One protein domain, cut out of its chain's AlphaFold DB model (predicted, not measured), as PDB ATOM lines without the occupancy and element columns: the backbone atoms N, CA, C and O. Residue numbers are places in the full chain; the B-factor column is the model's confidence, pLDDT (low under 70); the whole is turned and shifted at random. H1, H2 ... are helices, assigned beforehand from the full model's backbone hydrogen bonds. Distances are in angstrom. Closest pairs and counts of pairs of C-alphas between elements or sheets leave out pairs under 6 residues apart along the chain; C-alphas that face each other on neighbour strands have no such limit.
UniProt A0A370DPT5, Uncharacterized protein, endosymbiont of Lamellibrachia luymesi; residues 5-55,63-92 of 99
ATOM      1  N   SER A   5      33.638 -24.665 -37.075       55.66
ATOM      2  CA  SER A   5      32.288 -25.175 -36.819       55.66
ATOM      3  C   SER A   5      31.710 -24.716 -35.470       55.66
ATOM      4  O   SER A   5      30.520 -24.424 -35.369       55.66
ATOM      5  N   TYR A   6      32.539 -24.534 -34.431       61.69
ATOM      6  CA  TYR A   6      32.043 -24.056 -33.133       61.69
ATOM      7  C   TYR A   6      31.744 -22.558 -33.099       61.69
ATOM      8  O   TYR A   6      30.958 -22.114 -32.253       61.69
ATOM      9  N   THR A   7      32.337 -21.768 -33.999       75.44
ATOM     10  CA  THR A   7      32.074 -20.323 -34.050       75.44
ATOM     11  C   THR A   7      30.659 -20.027 -34.543       75.44
ATOM     12  O   THR A   7      29.980 -19.190 -33.943       75.44
ATOM     13  N   HIS A   8      30.165 -20.788 -35.526       90.19
ATOM     14  CA  HIS A   8      28.792 -20.670 -36.025       90.19
ATOM     15  C   HIS A   8      27.770 -21.007 -34.937       90.19
ATOM     16  O   HIS A   8      26.895 -20.193 -34.661       90.19
ATOM     17  N   ASN A   9      27.927 -22.117 -34.204       90.38
ATOM     18  CA  ASN A   9      27.031 -22.450 -33.086       90.38
ATOM     19  C   ASN A   9      26.983 -21.368 -31.997       90.38
ATOM     20  O   ASN A   9      25.938 -21.143 -31.382       90.38
ATOM     21  N   ALA A  10      28.108 -20.718 -31.691       88.62
ATOM     22  CA  ALA A  10      28.135 -19.647 -30.697       88.62
ATOM     23  C   ALA A  10      27.365 -18.406 -31.181       88.62
ATOM     24  O   ALA A  10      26.556 -17.860 -30.427       88.62
ATOM     25  N   ALA A  11      27.584 -17.986 -32.430       92.12
ATOM     26  CA  ALA A  11      26.857 -16.877 -33.043       92.12
ATOM     27  C   ALA A  11      25.359 -17.194 -33.183       92.12
ATOM     28  O   ALA A  11      24.521 -16.422 -32.715       92.12
ATOM     29  N   PHE A  12      25.031 -18.378 -33.706       94.75
ATOM     30  CA  PHE A  12      23.674 -18.900 -33.828       94.75
ATOM     31  C   PHE A  12      22.910 -18.819 -32.506       94.75
ATOM     32  O   PHE A  12      21.819 -18.259 -32.452       94.75
ATOM     33  N   ARG A  13      23.493 -19.319 -31.407       92.69
ATOM     34  CA  ARG A  13      22.835 -19.314 -30.089       92.69
ATOM     35  C   ARG A  13      22.507 -17.906 -29.594       92.69
ATOM     36  O   ARG A  13      21.470 -17.726 -28.962       92.69
ATOM     37  N   ARG A  14      23.354 -16.913 -29.887       93.50
ATOM     38  CA  ARG A  14      23.090 -15.509 -29.528       93.50
ATOM     39  C   ARG A  14      21.911 -14.948 -30.318       93.50
ATOM     40  O   ARG A  14      21.003 -14.393 -29.708       93.50
ATOM     41  N   VAL A  15      21.897 -15.146 -31.636       94.69
ATOM     42  CA  VAL A  15      20.821 -14.665 -32.521       94.69
ATOM     43  C   VAL A  15      19.501 -15.362 -32.193       94.69
ATOM     44  O   VAL A  15      18.505 -14.702 -31.906       94.69
ATOM     45  N   ALA A  16      19.507 -16.695 -32.124       94.94
ATOM     46  CA  ALA A  16      18.328 -17.487 -31.792       94.94
ATOM     47  C   ALA A  16      17.778 -17.162 -30.394       94.94
ATOM     48  O   ALA A  16      16.568 -17.173 -30.189       94.94
ATOM     49  N   GLY A  17      18.651 -16.860 -29.427       94.38
ATOM     50  CA  GLY A  17      18.246 -16.398 -28.100       94.38
ATOM     51  C   GLY A  17      17.617 -15.004 -28.124       94.38
ATOM     52  O   GLY A  17      16.562 -14.809 -27.522       94.38
ATOM     53  N   ALA A  18      18.225 -14.058 -28.845       95.25
ATOM     54  CA  ALA A  18      17.736 -12.683 -28.963       95.25
ATOM     55  C   ALA A  18      16.352 -12.616 -29.627       95.25
ATOM     56  O   ALA A  18      15.467 -11.921 -29.133       95.25
ATOM     57  N   LEU A  19      16.148 -13.401 -30.688       94.50
ATOM     58  CA  LEU A  19      14.887 -13.487 -31.429       94.50
ATOM     59  C   LEU A  19      13.895 -14.504 -30.838       94.50
ATOM     60  O   LEU A  19      12.801 -14.674 -31.363       94.50
ATOM     61  N   ARG A  20      14.261 -15.187 -29.743       94.75
ATOM     62  CA  ARG A  20      13.462 -16.243 -29.091       94.75
ATOM     63  C   ARG A  20      13.013 -17.362 -30.042       94.75
ATOM     64  O   ARG A  20      11.955 -17.953 -29.834       94.75
ATOM     65  N   LEU A  21      13.851 -17.708 -31.021       95.12
ATOM     66  CA  LEU A  21      13.517 -18.690 -32.050       95.12
ATOM     67  C   LEU A  21      13.228 -20.069 -31.443       95.12
ATOM     68  O   LEU A  21      14.034 -20.665 -30.697       95.12
ATOM     69  N   THR A  22      12.065 -20.599 -31.799       95.12
ATOM     70  CA  THR A  22      11.677 -21.976 -31.525       95.12
ATOM     71  C   THR A  22      12.367 -22.928 -32.500       95.12
ATOM     72  O   THR A  22      12.906 -22.539 -33.531       95.12
ATOM     73  N   LYS A  23      12.353 -24.228 -32.190       94.50
ATOM     74  CA  LYS A  23      12.878 -25.243 -33.118       94.50
ATOM     75  C   LYS A  23      12.109 -25.298 -34.444       94.50
ATOM     76  O   LYS A  23      12.659 -25.812 -35.406       94.50
ATOM     77  N   ARG A  24      10.843 -24.855 -34.468       95.56
ATOM     78  CA  ARG A  24      10.035 -24.816 -35.696       95.56
ATOM     79  C   ARG A  24      10.502 -23.658 -36.567       95.56
ATOM     80  O   ARG A  24      10.881 -23.920 -37.697       95.56
ATOM     81  N   ASP A  25      10.627 -22.470 -35.978       96.62
ATOM     82  CA  ASP A  25      11.141 -21.270 -36.646       96.62
ATOM     83  C   ASP A  25      12.522 -21.542 -37.250       96.62
ATOM     84  O   ASP A  25      12.768 -21.226 -38.399       96.62
ATOM     85  N   ILE A  26      13.419 -22.209 -36.515       97.25
ATOM     86  CA  ILE A  26      14.762 -22.541 -37.022       97.25
ATOM     87  C   ILE A  26      14.700 -23.463 -38.250       97.25
ATOM     88  O   ILE A  26      15.468 -23.277 -39.187       97.25
ATOM     89  N   VAL A  27      13.824 -24.473 -38.242       97.81
ATOM     90  CA  VAL A  27      13.670 -25.391 -39.386       97.81
ATOM     91  C   VAL A  27      13.097 -24.650 -40.592       97.81
ATOM     92  O   VAL A  27      13.566 -24.861 -41.704       97.81
ATOM     93  N   GLU A  28      12.114 -23.785 -40.364       97.25
ATOM     94  CA  GLU A  28      11.492 -22.952 -41.393       97.25
ATOM     95  C   GLU A  28      12.485 -21.954 -41.997       97.25
ATOM     96  O   GLU A  28      12.659 -21.932 -43.208       97.25
ATOM     97  N   ILE A  29      13.212 -21.214 -41.158       97.81
ATOM     98  CA  ILE A  29      14.265 -20.277 -41.565       97.81
ATOM     99  C   ILE A  29      15.296 -20.975 -42.455       97.81
ATOM    100  O   ILE A  29      15.614 -20.493 -43.532       97.81
ATOM    101  N   VAL A  30      15.811 -22.138 -42.051       97.50
ATOM    102  CA  VAL A  30      16.821 -22.842 -42.860       97.50
ATOM    103  C   VAL A  30      16.235 -23.340 -44.190       97.50
ATOM    104  O   VAL A  30      16.926 -23.283 -45.207       97.50
ATOM    105  N   ALA A  31      14.958 -23.744 -44.200       97.50
ATOM    106  CA  ALA A  31      14.241 -24.133 -45.416       97.50
ATOM    107  C   ALA A  31      14.066 -22.976 -46.404       97.50
ATOM    108  O   ALA A  31      14.268 -23.178 -47.601       97.50
ATOM    109  N   LEU A  32      13.757 -21.770 -45.918       96.94
ATOM    110  CA  LEU A  32      13.704 -20.558 -46.747       96.94
ATOM    111  C   LEU A  32      15.065 -20.263 -47.395       96.94
ATOM    112  O   LEU A  32      15.130 -19.903 -48.565       96.94
ATOM    113  N   GLY A  33      16.159 -20.529 -46.678       96.19
ATOM    114  CA  GLY A  33      17.523 -20.402 -47.193       96.19
ATOM    115  C   GLY A  33      17.993 -21.510 -48.142       96.19
ATOM    116  O   GLY A  33      19.154 -21.493 -48.546       96.19
ATOM    117  N   GLY A  34      17.137 -22.478 -48.486       96.69
ATOM    118  CA  GLY A  34      17.438 -23.532 -49.463       96.69
ATOM    119  C   GLY A  34      18.019 -24.830 -48.894       96.69
ATOM    120  O   GLY A  34      18.354 -25.725 -49.669       96.69
ATOM    121  N   GLU A  35      18.102 -24.981 -47.569       96.56
ATOM    122  CA  GLU A  35      18.588 -26.199 -46.903       96.56
ATOM    123  C   GLU A  35      17.496 -26.873 -46.071       96.56
ATOM    124  O   GLU A  35      16.578 -26.234 -45.574       96.56
ATOM    125  N   THR A  36      17.578 -28.185 -45.856       95.94
ATOM    126  CA  THR A  36      16.595 -28.891 -45.010       95.94
ATOM    127  C   THR A  36      17.268 -29.565 -43.829       95.94
ATOM    128  O   THR A  36      18.129 -30.430 -43.981       95.94
ATOM    129  N   ILE A  37      16.812 -29.231 -42.622       96.12
ATOM    130  CA  ILE A  37      17.312 -29.823 -41.381       96.12
ATOM    131  C   ILE A  37      16.193 -30.460 -40.561       96.12
ATOM    132  O   ILE A  37      15.031 -30.061 -40.601       96.12
ATOM    133  N   SER A  38      16.552 -31.458 -39.752       95.69
ATOM    134  CA  SER A  38      15.609 -32.041 -38.794       95.69
ATOM    135  C   SER A  38      15.439 -31.149 -37.560       95.69
ATOM    136  O   SER A  38      16.378 -30.492 -37.107       95.69
ATOM    137  N   ALA A  39      14.273 -31.221 -36.912       93.88
ATOM    138  CA  ALA A  39      14.037 -30.531 -35.642       93.88
ATOM    139  C   ALA A  39      15.010 -30.967 -34.523       93.88
ATOM    140  O   ALA A  39      15.300 -30.191 -33.614       93.88
ATOM    141  N   SER A  40      15.518 -32.204 -34.583       91.31
ATOM    142  CA  SER A  40      16.540 -32.711 -33.656       91.31
ATOM    143  C   SER A  40      17.897 -32.042 -33.891       91.31
ATOM    144  O   SER A  40      18.598 -31.708 -32.937       91.31
ATOM    145  N   LEU A  41      18.248 -31.793 -35.158       92.38
ATOM    146  CA  LEU A  41      19.459 -31.064 -35.522       92.38
ATOM    147  C   LEU A  41      19.377 -29.599 -35.065       92.38
ATOM    148  O   LEU A  41      20.287 -29.143 -34.378       92.38
ATOM    149  N   ALA A  42      18.248 -28.925 -35.321       94.62
ATOM    150  CA  ALA A  42      17.982 -27.565 -34.837       94.62
ATOM    151  C   ALA A  42      18.099 -27.451 -33.303       94.62
ATOM    152  O   ALA A  42      18.724 -26.534 -32.770       94.62
ATOM    153  N   ASP A  43      17.541 -28.414 -32.566       91.56
ATOM    154  CA  ASP A  43      17.673 -28.494 -31.106       91.56
ATOM    155  C   ASP A  43      19.127 -28.769 -30.667       91.56
ATOM    156  O   ASP A  43      19.600 -28.236 -29.662       91.56
ATOM    157  N   GLY A  44      19.872 -29.559 -31.443       91.25
ATOM    158  CA  GLY A  44      21.304 -29.793 -31.261       91.25
ATOM    159  C   GLY A  44      22.165 -28.540 -31.443       91.25
ATOM    160  O   GLY A  44      23.130 -28.368 -30.700       91.25
ATOM    161  N   TRP A  45      21.809 -27.642 -32.367       92.31
ATOM    162  CA  TRP A  45      22.524 -26.379 -32.594       92.31
ATOM    163  C   TRP A  45      22.417 -25.409 -31.416       92.31
ATOM    164  O   TRP A  45      23.354 -24.659 -31.133       92.31
ATOM    165  N   LYS A  46      21.290 -25.453 -30.691       89.44
ATOM    166  CA  LYS A  46      21.049 -24.624 -29.499       89.44
ATOM    167  C   LYS A  46      21.851 -25.079 -28.276       89.44
ATOM    168  O   LYS A  46      21.982 -24.316 -27.318       89.44
ATOM    169  N   ARG A  47      22.369 -26.309 -28.277       85.56
ATOM    170  CA  ARG A  47      23.117 -26.873 -27.148       85.56
ATOM    171  C   ARG A  47      24.589 -26.510 -27.200       85.56
ATOM    172  O   ARG A  47      25.145 -26.220 -28.256       85.56
ATOM    173  N   ASP A  48      25.221 -26.563 -26.035       77.06
ATOM    174  CA  ASP A  48      26.664 -26.430 -25.975       77.06
ATOM    175  C   ASP A  48      27.362 -27.641 -26.606       77.06
ATOM    176  O   ASP A  48      26.948 -28.777 -26.336       77.06
ATOM    177  N   PRO A  49      28.389 -27.431 -27.449       66.31
ATOM    178  CA  PRO A  49      29.171 -28.513 -28.034       66.31
ATOM    179  C   PRO A  49      29.740 -29.494 -27.007       66.31
ATOM    180  O   PRO A  49      29.848 -30.684 -27.310       66.31
ATOM    181  N   ASP A  50      30.015 -29.049 -25.785       67.94
ATOM    182  CA  ASP A  50      30.549 -29.910 -24.728       67.94
ATOM    183  C   ASP A  50      29.449 -30.561 -23.876       67.94
ATOM    184  O   ASP A  50      29.711 -31.208 -22.859       67.94
ATOM    185  N   THR A  51      28.187 -30.459 -24.310       70.44
ATOM    186  CA  THR A  51      27.073 -31.158 -23.668       70.44
ATOM    187  C   THR A  51      27.014 -32.604 -24.148       70.44
ATOM    188  O   THR A  51      26.666 -32.894 -25.296       70.44
ATOM    189  N   PHE A  52      27.262 -33.532 -23.228       72.00
ATOM    190  CA  PHE A  52      27.159 -34.968 -23.466       72.00
ATOM    191  C   PHE A  52      25.951 -35.570 -22.744       72.00
ATOM    192  O   PHE A  52      25.626 -35.203 -21.613       72.00
ATOM    193  N   ARG A  53      25.282 -36.532 -23.383       68.31
ATOM    194  CA  ARG A  53      24.283 -37.394 -22.747       68.31
ATOM    195  C   ARG A  53      24.987 -38.617 -22.164       68.31
ATOM    196  O   ARG A  53      25.771 -39.261 -22.858       68.31
ATOM    197  N   LYS A  54      24.673 -38.970 -20.912       64.75
ATOM    198  CA  LYS A  54      24.957 -40.322 -20.413       64.75
ATOM    199  C   LYS A  54      24.036 -41.307 -21.145       64.75
ATOM    200  O   LYS A  54      22.840 -41.020 -21.194       64.75
ATOM    201  N   PRO A  55      24.557 -42.405 -21.708       65.50
ATOM    202  CA  PRO A  55      23.728 -43.376 -22.412       65.50
ATOM    203  C   PRO A  55      22.615 -43.921 -21.509       65.50
ATOM    204  O   PRO A  55      22.758 -43.959 -20.285       65.50
ATOM    205  N   GLY A  63      29.633 -46.839 -21.941       62.09
ATOM    206  CA  GLY A  63      30.730 -45.869 -21.982       62.09
ATOM    207  C   GLY A  63      30.603 -44.804 -23.078       62.09
ATOM    208  O   GLY A  63      31.305 -43.794 -23.017       62.09
ATOM    209  N   ASN A  64      29.723 -44.992 -24.068       68.62
ATOM    210  CA  ASN A  64      29.663 -44.105 -25.226       68.62
ATOM    211  C   ASN A  64      28.791 -42.878 -24.923       68.62
ATOM    212  O   ASN A  64      27.561 -42.929 -24.954       68.62
ATOM    213  N   ARG A  65      29.441 -41.766 -24.572       66.81
ATOM    214  CA  ARG A  65      28.773 -40.486 -24.340       66.81
ATOM    215  C   ARG A  65      28.342 -39.891 -25.676       66.81
ATOM    216  O   ARG A  65      29.179 -39.476 -26.472       66.81
ATOM    217  N   GLU A  66      27.038 -39.786 -25.903       68.38
ATOM    218  CA  GLU A  66      26.528 -39.144 -27.112       68.38
ATOM    219  C   GLU A  66      26.647 -37.625 -27.008       68.38
ATOM    220  O   GLU A  66      26.145 -36.996 -26.066       68.38
ATOM    221  N   ARG A  67      27.290 -37.017 -28.005       69.44
ATOM    222  CA  ARG A  67      27.382 -35.565 -28.105       69.44
ATOM    223  C   ARG A  67      26.023 -34.974 -28.469       69.44
ATOM    224  O   ARG A  67      25.469 -35.283 -29.530       69.44
ATOM    225  N   ARG A  68      25.487 -34.123 -27.590       75.56
ATOM    226  CA  ARG A  68      24.190 -33.461 -27.797       75.56
ATOM    227  C   ARG A  68      24.305 -32.189 -28.629       75.56
ATOM    228  O   ARG A  68      23.347 -31.858 -29.322       75.56
ATOM    229  N   GLY A  69      25.434 -31.487 -28.542       80.19
ATOM    230  CA  GLY A  69      25.747 -30.383 -29.441       80.19
ATOM    231  C   GLY A  69      26.032 -30.910 -30.843       80.19
ATOM    232  O   GLY A  69      26.811 -31.854 -31.008       80.19
ATOM    233  N   LYS A  70      25.380 -30.323 -31.846       85.62
ATOM    234  CA  LYS A  70      25.629 -30.628 -33.258       85.62
ATOM    235  C   LYS A  70      26.274 -29.409 -33.921       85.62
ATOM    236  O   LYS A  70      25.740 -28.316 -33.736       85.62
ATOM    237  N   PRO A  71      27.406 -29.571 -34.628       88.50
ATOM    238  CA  PRO A  71      28.030 -28.459 -35.330       88.50
ATOM    239  C   PRO A  71      27.123 -27.958 -36.458       88.50
ATOM    240  O   PRO A  71      26.390 -28.747 -37.057       88.50
ATOM    241  N   ILE A  72      27.186 -26.656 -36.721       91.38
ATOM    242  CA  ILE A  72      26.612 -26.013 -37.905       91.38
ATOM    243  C   ILE A  72      27.702 -25.992 -38.978       91.38
ATOM    244  O   ILE A  72      28.817 -25.535 -38.706       91.38
ATOM    245  N   THR A  73      27.410 -26.517 -40.168       92.00
ATOM    246  CA  THR A  73      28.323 -26.425 -41.320       92.00
ATOM    247  C   THR A  73      28.296 -25.025 -41.933       92.00
ATOM    248  O   THR A  73      27.419 -24.226 -41.619       92.00
ATOM    249  N   ASP A  74      29.250 -24.713 -42.807       92.44
ATOM    250  CA  ASP A  74      29.284 -23.414 -43.489       92.44
ATOM    251  C   ASP A  74      28.026 -23.228 -44.363       92.44
ATOM    252  O   ASP A  74      27.324 -22.235 -44.196       92.44
ATOM    253  N   ASP A  75      27.643 -24.236 -45.154       94.50
ATOM    254  CA  ASP A  75      26.427 -24.202 -45.990       94.50
ATOM    255  C   ASP A  75      25.145 -23.992 -45.160       94.50
ATOM    256  O   ASP A  75      24.289 -23.172 -45.485       94.50
ATOM    257  N   GLN A  76      25.033 -24.686 -44.022       95.44
ATOM    258  CA  GLN A  76      23.903 -24.538 -43.098       95.44
ATOM    259  C   GLN A  76      23.859 -23.156 -42.446       95.44
ATOM    260  O   GLN A  76      22.784 -22.652 -42.119       95.44
ATOM    261  N   TRP A  77      25.028 -22.562 -42.211       95.69
ATOM    262  CA  TRP A  77      25.147 -21.228 -41.648       95.69
ATOM    263  C   TRP A  77      24.740 -20.156 -42.658       95.69
ATOM    264  O   TRP A  77      24.010 -19.236 -42.293       95.69
ATOM    265  N   GLU A  78      25.152 -20.298 -43.917       96.00
ATOM    266  CA  GLU A  78      24.727 -19.415 -45.007       96.00
ATOM    267  C   GLU A  78      23.218 -19.513 -45.248       96.00
ATOM    268  O   GLU A  78      22.535 -18.489 -45.228       96.00
ATOM    269  N   ALA A  79      22.675 -20.731 -45.357       97.38
ATOM    270  CA  ALA A  79      21.237 -20.942 -45.500       97.38
ATOM    271  C   ALA A  79      20.443 -20.329 -44.334       97.38
ATOM    272  O   ALA A  79      19.429 -19.666 -44.549       97.38
ATOM    273  N   PHE A  80      20.917 -20.476 -43.089       97.50
ATOM    274  CA  PHE A  80      20.276 -19.832 -41.940       97.50
ATOM    275  C   PHE A  80      20.205 -18.306 -42.088       97.50
ATOM    276  O   PHE A  80      19.168 -17.728 -41.778       97.50
ATOM    277  N   TRP A  81      21.274 -17.644 -42.543       97.00
ATOM    278  CA  TRP A  81      21.268 -16.185 -42.693       97.00
ATOM    279  C   TRP A  81      20.373 -15.703 -43.824       97.00
ATOM    280  O   TRP A  81      19.644 -14.736 -43.614       97.00
ATOM    281  N   TYR A  82      20.398 -16.371 -44.980       96.50
ATOM    282  CA  TYR A  82      19.520 -16.015 -46.094       96.50
ATOM    283  C   TYR A  82      18.051 -16.156 -45.707       96.50
ATOM    284  O   TYR A  82      17.290 -15.202 -45.815       96.50
ATOM    285  N   GLY A  83      17.668 -17.304 -45.150       97.25
ATOM    286  CA  GLY A  83      16.281 -17.506 -44.757       97.25
ATOM    287  C   GLY A  83      15.851 -16.692 -43.536       97.25
ATOM    288  O   GLY A  83      14.661 -16.448 -43.362       97.25
ATOM    289  N   LEU A  84      16.784 -16.247 -42.679       96.56
ATOM    290  CA  LEU A  84      16.449 -15.373 -41.552       96.56
ATOM    291  C   LEU A  84      16.026 -13.989 -42.047       96.56
ATOM    292  O   LEU A  84      15.118 -13.401 -41.462       96.56
ATOM    293  N   ASP A  85      16.675 -13.477 -43.094       95.25
ATOM    294  CA  ASP A  85      16.299 -12.205 -43.709       95.25
ATOM    295  C   ASP A  85      14.865 -12.275 -44.252       95.25
ATOM    296  O   ASP A  85      14.020 -11.476 -43.844       95.25
ATOM    297  N   ASP A  86      14.556 -13.299 -45.051       94.25
ATOM    298  CA  ASP A  86      13.211 -13.526 -45.596       94.25
ATOM    299  C   ASP A  86      12.163 -13.678 -44.480       94.25
ATOM    300  O   ASP A  86      11.150 -12.974 -44.453       94.25
ATOM    301  N   TRP A  87      12.442 -14.526 -43.485       95.31
ATOM    302  CA  TRP A  87      11.539 -14.775 -42.357       95.31
ATOM    303  C   TRP A  87      11.257 -13.515 -41.526       95.31
ATOM    304  O   TRP A  87      10.143 -13.318 -41.028       95.31
ATOM    305  N   LEU A  88      12.255 -12.641 -41.351       93.31
ATOM    306  CA  LEU A  88      12.071 -11.369 -40.654       93.31
ATOM    307  C   LEU A  88      11.237 -10.391 -41.481       93.31
ATOM    308  O   LEU A  88      10.414  -9.690 -40.893       93.31
ATOM    309  N   HIS A  89      11.392 -10.348 -42.804       90.12
ATOM    310  CA  HIS A  89      10.575  -9.489 -43.665       90.12
ATOM    311  C   HIS A  89       9.102  -9.925 -43.673       90.12
ATOM    312  O   HIS A  89       8.214  -9.081 -43.516       90.12
ATOM    313  N   GLU A  90       8.831 -11.229 -43.745       85.12
ATOM    314  CA  GLU A  90       7.469 -11.775 -43.685       85.12
ATOM    315  C   GLU A  90       6.792 -11.507 -42.329       85.12
ATOM    316  O   GLU A  90       5.629 -11.096 -42.266       85.12
ATOM    317  N   ASN A  91       7.529 -11.653 -41.223       72.94
ATOM    318  CA  ASN A  91       6.986 -11.410 -39.884       72.94
ATOM    319  C   ASN A  91       6.915  -9.927 -39.498       72.94
ATOM    320  O   ASN A  91       6.069  -9.547 -38.686       72.94
ATOM    321  N   SER A  92       7.752  -9.075 -40.090       63.41
ATOM    322  CA  SER A  92       7.702  -7.623 -39.875       63.41
ATOM    323  C   SER A  92       6.562  -6.966 -40.660       63.41
ATOM    324  O   SER A  92       5.960  -6.010 -40.170       63.41
TER     325      SER A  92
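This is residues 5 to 55 and 63 to 92 of the 99 residues of an uncharacterized protein of endosymbiont of Lamellibrachia luymesi (UniProt A0A370DPT5). A small body of four helices has a thin two-legged arm of unnamed chain, residues 50 to 55 and 63 to 67, sticking out of it and making much of its length. In the body the long helix H4 is crossed nearly at a right angle by H2, H3 packs across H2, and H1 runs nearly in the direction of H4 but meets it only near their beginnings. The printed part has 81 residues, with four named helices in the order H1, H2, H3, H4 and no named strand, and the class is all helix. The whole is compact, with a radius of gyration of the C-alphas of 12.9 A, and the C-alphas span 47 by 22 by 21 A.

H4, the longest helix, holds residues 74 to 92 and measures 27.0 A from its first C-alpha to its last, which is that of Ser 92 at (7.702, -7.623, -39.875). H2 holds residues 23 to 32 and measures 14.4 A, beginning with C-alpha 23 at (12.878, -25.243, -33.118). H3 holds residues 39 to 45 and measures 9.9 A. H1 holds residues 5 to 18 and measures 20.7 A, beginning with C-alpha 5 at (32.288, -25.175, -36.819).

H4 and H2 touch, with 20 pairs of C-alphas within 8 A, the closest being those of Leu 32 and Gly 83 at 4.5 A. Their lines are about perpendicular, at 80 degrees. H2 and H3 touch, about perpendicular at 86 degrees, with the C-alphas of Lys 23 and Ala 42 closest at 5.9 A. H1, with residues 9 to 13 alone, only just touches H3, with 3 pairs of C-alphas within 8 A. Its closest pair there is the C-alphas of Asn 9 and Trp 45, 6.0 A apart, and the two lines are about perpendicular, only just, at 73 degrees. H1 and H4 touch only at their ends, and only just, with 3 pairs of C-alphas within 8 A. The closest are the C-alphas of His 8 and Trp 77, 6.7 A apart, and the helices run the same way at a shallow tilt of 13 degrees. H3 and H4 are apart, and H1 and H2 are only just apart, their closest C-alphas 8.1 A from each other. Every O i to N i+4 pair is within hydrogen-bond range in H2, H3 and H4, and 9 of 10 are in H1. Residues 52 to 53 form a short antiparallel pairing with residues 66 to 67.

The two C-alphas farthest apart are those of Gly 63 and Ser 92, at 48.1 A. Residues 56 to 62 are not printed, and C-alphas 55 and 63 are 7.4 A apart across this cut, which lies in the link from H3 to H4. The link from H1 to H2 is tight, and that from H2 to H3 is short. The mean pLDDT of the printed part is 87.8, and it is under 70 at residues 5 to 6, 49 to 50, 53 to 55, 63 to 67 and 92.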